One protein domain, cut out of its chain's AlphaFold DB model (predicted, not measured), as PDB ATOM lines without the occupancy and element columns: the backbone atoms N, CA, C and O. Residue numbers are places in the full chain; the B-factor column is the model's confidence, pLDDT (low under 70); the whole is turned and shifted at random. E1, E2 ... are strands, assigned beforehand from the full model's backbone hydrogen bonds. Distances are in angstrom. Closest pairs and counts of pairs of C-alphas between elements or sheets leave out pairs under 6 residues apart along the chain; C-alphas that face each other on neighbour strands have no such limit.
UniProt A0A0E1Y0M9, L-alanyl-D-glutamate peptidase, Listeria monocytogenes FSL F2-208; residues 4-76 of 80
ATOM      1  N   SER A   4      74.525   6.128  14.973       96.25
ATOM      2  CA  SER A   4      75.622   6.248  15.942       96.25
ATOM      3  C   SER A   4      75.163   6.490  17.386       96.25
ATOM      4  O   SER A   4      75.968   6.292  18.296       96.25
ATOM      5  N   PHE A   5      73.892   6.857  17.610       97.06
ATOM      6  CA  PHE A   5      73.293   7.012  18.943       97.06
ATOM      7  C   PHE A   5      72.815   5.696  19.549       97.06
ATOM      8  O   PHE A   5      72.426   5.662  20.716       97.06
ATOM      9  N   CYS A   6      72.813   4.624  18.762       97.88
ATOM     10  CA  CYS A   6      72.229   3.354  19.142       97.88
ATOM     11  C   CYS A   6      73.271   2.243  19.223       97.88
ATOM     12  O   CYS A   6      74.194   2.181  18.412       97.88
ATOM     13  N   ASP A   7      73.024   1.317  20.140       97.44
ATOM     14  CA  ASP A   7      73.616  -0.013  20.149       97.44
ATOM     15  C   ASP A   7      72.595  -1.023  19.626       97.44
ATOM     16  O   ASP A   7      71.408  -0.967  19.970       97.44
ATOM     17  N   VAL A   8      73.051  -1.966  18.804       97.44
ATOM     18  CA  VAL A   8      72.241  -3.112  18.378       97.44
ATOM     19  C   VAL A   8      72.285  -4.163  19.478       97.44
ATOM     20  O   VAL A   8      73.354  -4.662  19.811       97.44
ATOM     21  N   VAL A   9      71.125  -4.503  20.042       97.19
ATOM     22  CA  VAL A   9      71.034  -5.403  21.209       97.19
ATOM     23  C   VAL A   9      70.385  -6.751  20.892       97.19
ATOM     24  O   VAL A   9      70.324  -7.617  21.757       97.19
ATOM     25  N   ALA A  10      69.890  -6.945  19.669       97.00
ATOM     26  CA  ALA A  10      69.422  -8.244  19.191       97.00
ATOM     27  C   ALA A  10      69.595  -8.372  17.672       97.00
ATOM     28  O   ALA A  10      69.660  -7.370  16.953       97.00
ATOM     29  N   LYS A  11      69.615  -9.618  17.182       96.44
ATOM     30  CA  LYS A  11      69.500  -9.917  15.746       96.44
ATOM     31  C   LYS A  11      68.135  -9.458  15.213       96.44
ATOM     32  O   LYS A  11      67.213  -9.189  15.982       96.44
ATOM     33  N   LYS A  12      68.024  -9.361  13.885       98.00
ATOM     34  CA  LYS A  12      66.760  -9.030  13.220       98.00
ATOM     35  C   LYS A  12      65.682 -10.049  13.573       98.00
ATOM     36  O   LYS A  12      65.962 -11.244  13.626       98.00
ATOM     37  N   ASP A  13      64.464  -9.569  13.781       97.19
ATOM     38  CA  ASP A  13      63.295 -10.440  13.873       97.19
ATOM     39  C   ASP A  13      62.791 -10.866  12.481       97.19
ATOM     40  O   ASP A  13      63.312 -10.432  11.451       97.19
ATOM     41  N   ALA A  14      61.740 -11.689  12.443       97.88
ATOM     42  CA  ALA A  14      61.119 -12.151  11.198       97.88
ATOM     43  C   ALA A  14      60.554 -11.013  10.320       97.88
ATOM     44  O   ALA A  14      60.342 -11.206   9.128       97.88
ATOM     45  N   LYS A  15      60.333  -9.816  10.883       98.12
ATOM     46  CA  LYS A  15      59.898  -8.613  10.152       98.12
ATOM     47  C   LYS A  15      61.080  -7.734   9.721       98.12
ATOM     48  O   LYS A  15      60.879  -6.613   9.261       98.12
ATOM     49  N   GLY A  16      62.317  -8.201   9.907       97.56
ATOM     50  CA  GLY A  16      63.540  -7.472   9.573       97.56
ATOM     51  C   GLY A  16      63.883  -6.325  10.530       97.56
ATOM     52  O   GLY A  16      64.817  -5.565  10.251       97.56
ATOM     53  N   ARG A  17      63.168  -6.183  11.655       97.88
ATOM     54  CA  ARG A  17      63.369  -5.098  12.626       97.88
ATOM     55  C   ARG A  17      64.573  -5.403  13.505       97.88
ATOM     56  O   ARG A  17      64.743  -6.525  13.971       97.88
ATOM     57  N   ILE A  18      65.393  -4.388  13.761       98.12
ATOM     58  CA  ILE A  18      66.554  -4.490  14.651       98.12
ATOM     59  C   ILE A  18      66.176  -3.876  15.995       98.12
ATOM     60  O   ILE A  18      65.834  -2.694  16.059       98.12
ATOM     61  N   LYS A  19      66.267  -4.657  17.077       97.88
ATOM     62  CA  LYS A  19      66.120  -4.113  18.430       97.88
ATOM     63  C   LYS A  19      67.374  -3.313  18.767       97.88
ATOM     64  O   LYS A  19      68.475  -3.863  18.829       97.88
ATOM     65  N   VAL A  20      67.189  -2.019  18.991       98.31
ATOM     66  CA  VAL A  20      68.254  -1.096  19.379       98.31
ATOM     67  C   VAL A  20      67.983  -0.496  20.750       98.31
ATOM     68  O   VAL A  20      66.838  -0.414  21.191       98.31
ATOM     69  N   ARG A  21      69.048  -0.061  21.415       98.00
ATOM     70  CA  ARG A  21      69.007   0.708  22.659       98.00
ATOM     71  C   ARG A  21      69.804   1.992  22.460       98.00
ATOM     72  O   ARG A  21      70.795   1.980  21.738       98.00
ATOM     73  N   ILE A  22      69.382   3.091  23.076       97.88
ATOM     74  CA  ILE A  22      70.191   4.317  23.089       97.88
ATOM     75  C   ILE A  22      71.461   4.055  23.893       97.88
ATOM     76  O   ILE A  22      71.408   3.427  24.953       97.88
ATOM     77  N   LYS A  23      72.592   4.519  23.369       97.69
ATOM     78  CA  LYS A  23      73.877   4.419  24.053       97.69
ATOM     79  C   LYS A  23      73.802   5.033  25.443       97.69
ATOM     80  O   LYS A  23      73.113   6.029  25.666       97.69
ATOM     81  N   SER A  24      74.545   4.439  26.371       97.00
ATOM     82  CA  SER A  24      74.702   4.993  27.714       97.00
ATOM     83  C   SER A  24      75.313   6.400  27.648       97.00
ATOM     84  O   SER A  24      75.953   6.753  26.657       97.00
ATOM     85  N   ALA A  25      75.203   7.196  28.715       95.06
ATOM     86  CA  ALA A  25      75.866   8.504  28.770       95.06
ATOM     87  C   ALA A  25      77.395   8.418  28.563       95.06
ATOM     88  O   ALA A  25      78.004   9.377  28.101       95.06
ATOM     89  N   LYS A  26      78.014   7.260  28.841       94.12
ATOM     90  CA  LYS A  26      79.448   7.033  28.609       94.12
ATOM     91  C   LYS A  26      79.789   6.969  27.116       94.12
ATOM     92  O   LYS A  26      80.827   7.486  26.698       94.12
ATOM     93  N   ASP A  27      78.892   6.419  26.298       95.44
ATOM     94  CA  ASP A  27      79.153   6.095  24.886       95.44
ATOM     95  C   ASP A  27      78.388   6.990  23.905       95.44
ATOM     96  O   ASP A  27      78.758   7.103  22.734       95.44
ATOM     97  N   LEU A  28      77.319   7.640  24.365       97.44
ATOM     98  CA  LEU A  28      76.533   8.564  23.560       97.44
ATOM     99  C   LEU A  28      77.371   9.797  23.219       97.44
ATOM    100  O   LEU A  28      78.122  10.317  24.046       97.44
ATOM    101  N   ARG A  29      77.246  10.270  21.981       97.94
ATOM    102  CA  ARG A  29      77.934  11.465  21.499       97.94
ATOM    103  C   ARG A  29      76.935  12.374  20.803       97.94
ATOM    104  O   ARG A  29      76.275  11.940  19.868       97.94
ATOM    105  N   ILE A  30      76.835  13.613  21.262       97.94
ATOM    106  CA  ILE A  30      75.920  14.636  20.768       97.94
ATOM    107  C   ILE A  30      76.672  15.568  19.806       97.94
ATOM    108  O   ILE A  30      77.755  16.044  20.154       97.94
ATOM    109  N   PRO A  31      76.151  15.799  18.591       98.44
ATOM    110  CA  PRO A  31      76.823  16.596  17.569       98.44
ATOM    111  C   PRO A  31      76.641  18.110  17.751       98.44
ATOM    112  O   PRO A  31      75.573  18.599  18.125       98.44
ATOM    113  N   VAL A  32      77.683  18.854  17.385       98.69
ATOM    114  CA  VAL A  32      77.678  20.304  17.175       98.69
ATOM    115  C   VAL A  32      78.384  20.582  15.844       98.69
ATOM    116  O   VAL A  32      79.554  20.239  15.669       98.69
ATOM    117  N   TRP A  33      77.671  21.165  14.887       98.81
ATOM    118  CA  TRP A  33      78.085  21.341  13.494       98.81
ATOM    119  C   TRP A  33      78.715  22.706  13.243       98.81
ATOM    120  O   TRP A  33      78.345  23.683  13.873       98.81
ATOM    121  N   ASN A  34      79.584  22.818  12.245       98.56
ATOM    122  CA  ASN A  34      80.123  24.107  11.797       98.56
ATOM    123  C   ASN A  34      79.203  24.872  10.823       98.56
ATOM    124  O   ASN A  34      79.640  25.815  10.168       98.56
ATOM    125  N   ASN A  35      77.958  24.425  10.645       98.38
ATOM    126  CA  ASN A  35      76.998  25.041   9.736       98.38
ATOM    127  C   ASN A  35      75.578  25.026  10.319       98.38
ATOM    128  O   ASN A  35      75.207  24.125  11.071       98.38
ATOM    129  N   THR A  36      74.767  26.000   9.914       97.94
ATOM    130  CA  THR A  36      73.383  26.198  10.380       97.94
ATOM    131  C   THR A  36      72.374  25.228   9.760       97.94
ATOM    132  O   THR A  36      71.206  25.238  10.136       97.94
ATOM    133  N   LYS A  37      72.797  24.366   8.822       97.75
ATOM    134  CA  LYS A  37      71.949  23.313   8.237       97.75
ATOM    135  C   LYS A  37      71.931  22.037   9.085       97.75
ATOM    136  O   LYS A  37      71.165  21.129   8.773       97.75
ATOM    137  N   LEU A  38      72.782  21.958  10.118       97.25
ATOM    138  CA  LEU A  38      72.916  20.817  11.033       97.25
ATOM    139  C   LEU A  38      73.122  19.493  10.275       97.25
ATOM    140  O   LEU A  38      72.612  18.436  10.649       97.25
ATOM    141  N   ASN A  39      73.856  19.558   9.163       97.94
ATOM    142  CA  ASN A  39      74.075  18.423   8.282       97.94
ATOM    143  C   ASN A  39      75.493  18.452   7.708       97.94
ATOM    144  O   ASN A  39      75.953  19.492   7.233       97.94
ATOM    145  N   SER A  40      76.158  17.292   7.708       95.44
ATOM    146  CA  SER A  40      77.522  17.118   7.193       95.44
ATOM    147  C   SER A  40      78.520  18.149   7.764       95.44
ATOM    148  O   SER A  40      78.326  18.679   8.858       95.44
ATOM    149  N   GLY A  41      79.605  18.428   7.041       97.19
ATOM    150  CA  GLY A  41      80.620  19.402   7.432       97.19
ATOM    151  C   GLY A  41      81.477  18.935   8.608       97.19
ATOM    152  O   GLY A  41      81.627  17.739   8.863       97.19
ATOM    153  N   LYS A  42      82.071  19.897   9.321       98.31
ATOM    154  CA  LYS A  42      82.856  19.612  10.527       98.31
ATOM    155  C   LYS A  42      81.906  19.478  11.713       98.31
ATOM    156  O   LYS A  42      81.048  20.334  11.917       98.31
ATOM    157  N   ILE A  43      82.081  18.416  12.495       98.38
ATOM    158  CA  ILE A  43      81.223  18.101  13.640       98.38
ATOM    159  C   ILE A  43      82.100  17.857  14.864       98.38
ATOM    160  O   ILE A  43      82.955  16.971  14.854       98.38
ATOM    161  N   LYS A  44      81.866  18.626  15.929       98.44
ATOM    162  CA  LYS A  44      82.387  18.349  17.270       98.44
ATOM    163  C   LYS A  44      81.389  17.441  17.989       98.44
ATOM    164  O   LYS A  44      80.194  17.720  18.000       98.44
ATOM    165  N   TRP A  45      81.873  16.348  18.568       98.06
ATOM    166  CA  TRP A  45      81.049  15.339  19.233       98.06
ATOM    167  C   TRP A  45      81.288  15.374  20.742       98.06
ATOM    168  O   TRP A  45      82.410  15.141  21.187       98.06
ATOM    169  N   TYR A  46      80.240  15.615  21.528       98.31
ATOM    170  CA  TYR A  46      80.326  15.759  22.984       98.31
ATOM    171  C   TYR A  46      79.652  14.612  23.724       98.31
ATOM    172  O   TYR A  46      78.605  14.124  23.305       98.31
ATOM    173  N   ALA A  47      80.223  14.187  24.849       97.94
ATOM    174  CA  ALA A  47      79.509  13.311  25.772       97.94
ATOM    175  C   ALA A  47      78.389  14.095  26.495       97.94
ATOM    176  O   ALA A  47      78.546  15.296  26.741       97.94
ATOM    177  N   PRO A  48      77.271  13.445  26.861       98.00
ATOM    178  CA  PRO A  48      76.281  14.031  27.758       98.00
ATOM    179  C   PRO A  48      76.908  14.547  29.062       98.00
ATOM    180  O   PRO A  48      77.792  13.907  29.627       98.00
ATOM    181  N   GLY A  49      76.431  15.696  29.547       96.75
ATOM    182  CA  GLY A  49      76.899  16.321  30.792       96.75
ATOM    183  C   GLY A  49      78.135  17.218  30.653       96.75
ATOM    184  O   GLY A  49      78.510  17.877  31.623       96.75
ATOM    185  N   VAL A  50      78.759  17.297  29.470       98.00
ATOM    186  CA  VAL A  50      79.808  18.293  29.213       98.00
ATOM    187  C   VAL A  50      79.204  19.696  29.276       98.00
ATOM    188  O   VAL A  50      78.216  19.985  28.602       98.00
ATOM    189  N   LYS A  51      79.817  20.571  30.079       98.00
ATOM    190  CA  LYS A  51      79.404  21.969  30.209       98.00
ATOM    191  C   LYS A  51      79.736  22.722  28.922       98.00
ATOM    192  O   LYS A  51      80.896  22.778  28.522       98.00
ATOM    193  N   LEU A  52      78.717  23.302  28.301       98.06
ATOM    194  CA  LEU A  52      78.831  24.140  27.113       98.06
ATOM    195  C   LEU A  52      78.083  25.447  27.362       98.06
ATOM    196  O   LEU A  52      77.060  25.451  28.041       98.06
ATOM    197  N   ALA A  53      78.595  26.538  26.801       98.19
ATOM    198  CA  ALA A  53      77.900  27.815  26.745       98.19
ATOM    199  C   ALA A  53      77.400  28.039  25.316       98.19
ATOM    200  O   ALA A  53      78.105  27.734  24.351       98.19
ATOM    201  N   TRP A  54      76.180  28.550  25.186       98.62
ATOM    202  CA  TRP A  54      75.560  28.825  23.898       98.62
ATOM    203  C   TRP A  54      74.705  30.088  23.963       98.62
ATOM    204  O   TRP A  54      74.301  30.538  25.034       98.62
ATOM    205  N   TYR A  55      74.400  30.619  22.787       98.38
ATOM    206  CA  TYR A  55      73.454  31.703  22.574       98.38
ATOM    207  C   TYR A  55      72.205  31.144  21.889       98.38
ATOM    208  O   TYR A  55      72.308  30.367  20.937       98.38
ATOM    209  N   ASP A  56      71.025  31.541  22.367       97.94
ATOM    210  CA  ASP A  56      69.744  31.266  21.710       97.94
ATOM    211  C   ASP A  56      69.152  32.573  21.174       97.94
ATOM    212  O   ASP A  56      68.488  33.329  21.884       97.94
ATOM    213  N   ASN A  57      69.398  32.836  19.891       97.00
ATOM    214  CA  ASN A  57      68.852  33.993  19.181       97.00
ATOM    215  C   ASN A  57      67.493  33.689  18.520       97.00
ATOM    216  O   ASN A  57      67.106  34.375  17.575       97.00
ATOM    217  N   LYS A  58      66.779  32.640  18.962       96.75
ATOM    218  CA  LYS A  58      65.469  32.208  18.437       96.75
ATOM    219  C   LYS A  58      65.468  31.860  16.942       96.75
ATOM    220  O   LYS A  58      64.440  31.953  16.276       96.75
ATOM    221  N   LYS A  59      66.608  31.402  16.413       96.00
ATOM    222  CA  LYS A  59      66.774  31.010  14.997       96.00
ATOM    223  C   LYS A  59      66.425  29.540  14.711       96.00
ATOM    224  O   LYS A  59      66.564  29.086  13.579       96.00
ATOM    225  N   GLY A  60      66.004  28.785  15.730       96.44
ATOM    226  CA  GLY A  60      65.737  27.340  15.633       96.44
ATOM    227  C   GLY A  60      66.969  26.442  15.824       96.44
ATOM    228  O   GLY A  60      66.856  25.222  15.716       96.44
ATOM    229  N   TYR A  61      68.126  27.034  16.128       98.00
ATOM    230  CA  TYR A  61      69.360  26.367  16.539       98.00
ATOM    231  C   TYR A  61      70.079  27.211  17.599       98.00
ATOM    232  O   TYR A  61      69.840  28.414  17.719       98.00
ATOM    233  N   LEU A  62      70.982  26.572  18.334       98.62
ATOM    234  CA  LEU A  62      71.857  27.195  19.321       98.62
ATOM    235  C   LEU A  62      73.197  27.531  18.679       98.62
ATOM    236  O   LEU A  62      73.692  26.762  17.856       98.62
ATOM    237  N   GLU A  63      73.788  28.649  19.081       98.62
ATOM    238  CA  GLU A  63      75.052  29.164  18.553       98.62
ATOM    239  C   GLU A  63      76.139  29.048  19.628       98.62
ATOM    240  O   GLU A  63      75.984  29.553  20.737       98.62
ATOM    241  N   LEU A  64      77.240  28.365  19.321       98.69
ATOM    242  CA  LEU A  64      78.388  28.182  20.206       98.69
ATOM    243  C   LEU A  64      79.613  28.831  19.566       98.69
ATOM    244  O   LEU A  64      79.969  28.502  18.432       98.69
ATOM    245  N   TRP A  65      80.272  29.718  20.304       98.44
ATOM    246  CA  TRP A  65      81.531  30.320  19.883       98.44
ATOM    247  C   TRP A  65      82.721  29.504  20.393       98.44
ATOM    248  O   TRP A  65      82.761  29.109  21.557       98.44
ATOM    249  N   TYR A  66      83.698  29.272  19.519       97.81
ATOM    250  CA  TYR A  66      84.981  28.663  19.855       97.81
ATOM    251  C   TYR A  66      86.107  29.564  19.357       97.81
ATOM    252  O   TYR A  66      86.227  29.764  18.151       97.81
ATOM    253  N   ASP A  67      86.989  30.028  20.243       97.50
ATOM    254  CA  ASP A  67      88.019  31.029  19.906       97.50
ATOM    255  C   ASP A  67      88.893  30.668  18.696       97.50
ATOM    256  O   ASP A  67      89.303  31.544  17.940       97.50
ATOM    257  N   LYS A  68      89.171  29.375  18.492       96.81
ATOM    258  CA  LYS A  68      90.018  28.887  17.391       96.81
ATOM    259  C   LYS A  68      89.243  28.402  16.168       96.81
ATOM    260  O   LYS A  68      89.821  28.292  15.093       96.81
ATOM    261  N   ASP A  69      87.966  28.068  16.333       97.44
ATOM    262  CA  ASP A  69      87.178  27.383  15.302       97.44
ATOM    263  C   ASP A  69      85.993  28.218  14.789       97.44
ATOM    264  O   ASP A  69      85.354  27.839  13.807       97.44
ATOM    265  N   GLY A  70      85.703  29.348  15.436       98.06
ATOM    266  CA  GLY A  70      84.589  30.229  15.122       98.06
ATOM    267  C   GLY A  70      83.234  29.677  15.568       98.06
ATOM    268  O   GLY A  70      83.118  28.974  16.575       98.06
ATOM    269  N   TRP A  71      82.192  30.021  14.809       98.50
ATOM    270  CA  TRP A  71      80.810  29.668  15.126       98.50
ATOM    271  C   TRP A  71      80.457  28.230  14.762       98.50
ATOM    272  O   TRP A  71      80.651  27.769  13.634       98.50
ATOM    273  N   TYR A  72      79.870  27.551  15.736       98.75
ATOM    274  CA  TYR A  72      79.308  26.215  15.636       98.75
ATOM    275  C   TYR A  72      77.859  26.235  16.121       98.75
ATOM    276  O   TYR A  72      77.433  27.138  16.834       98.75
ATOM    277  N   TYR A  73      77.091  25.228  15.728       98.69
ATOM    278  CA  TYR A  73      75.645  25.220  15.851       98.69
ATOM    279  C   TYR A  73      75.150  23.847  16.282       98.69
ATOM    280  O   TYR A  73      75.694  22.821  15.875       98.69
ATOM    281  N   THR A  74      74.097  23.795  17.086       98.62
ATOM    282  CA  THR A  74      73.406  22.537  17.400       98.62
ATOM    283  C   THR A  74      71.914  22.769  17.587       98.62
ATOM    284  O   THR A  74      71.451  23.904  17.607       98.62
ATOM    285  N   ALA A  75      71.133  21.698  17.681       98.06
ATOM    286  CA  ALA A  75      69.693  21.811  17.851       98.06
ATOM    287  C   ALA A  75      69.312  22.217  19.286       98.06
ATOM    288  O   ALA A  75      69.932  21.775  20.254       98.06
ATOM    289  N   ASN A  76      68.210  22.957  19.428       97.06
ATOM    290  CA  ASN A  76      67.704  23.473  20.714       97.06
ATOM    291  C   ASN A  76      67.362  22.385  21.747       97.06
ATOM    292  O   ASN A  76      67.216  22.647  22.942       97.06
TER     293      ASN A  76
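What this domain is: This is residues 4 to 76 of the 80 residues of the protein "L-alanyl-D-glutamate peptidase" of Listeria monocytogenes FSL F2-208 (UniProt A0A0E1Y0M9). With little regular structure, the model is a thin arm, hairpin E1-E2, reaching from a head where hairpins E3-E4 and E5-E6 meet through E3 and E6. The arm's tip, residues 12 to 17, sticks out free. The printed part has 73 residues and six named strands, E1 to E6 in order, in three two-stranded antiparallel sheets; it is all strand, with 26 residues in named elements. It is loose, with radius of gyration of the C-alphas 15.8 A and spans of 49 by 24 by 21 A.

How they stand to each other: Start at E1, residues 6 to 8, whose hairpin partner is E2, residues 20 to 22; N 7 and O 21 are 2.8 A apart. Next, E3, residues 30 to 33, and E4, residues 43 to 46, form an antiparallel hairpin; N 30 and O 46 are 2.8 A apart. Then E5, residues 61 to 66, and E6, residues 70 to 75, form another; N 62 and O 74 are 2.8 A apart. These three pairs are within hydrogen-bond range. The closest C-alphas of E3 and E6, Val 32 and Thr 74, are 4.8 A apart. E1 and E2 are apart from the other strands.

Where its parts are: Find C-alpha 6, beginning E1, at (72.229, 3.354, 19.142). E5 runs 16.1 A; E6 runs 17.3 A to C-alpha 75 at (69.693, 21.811, 17.851).

The domain as a whole: The farthest C-alphas, Ala 14 and Asp 67, are 51.6 A apart. Links E1 to E2 and E4 to E5 are long. The printed part has no cut, and no printed residue is under 70 in pLDDT.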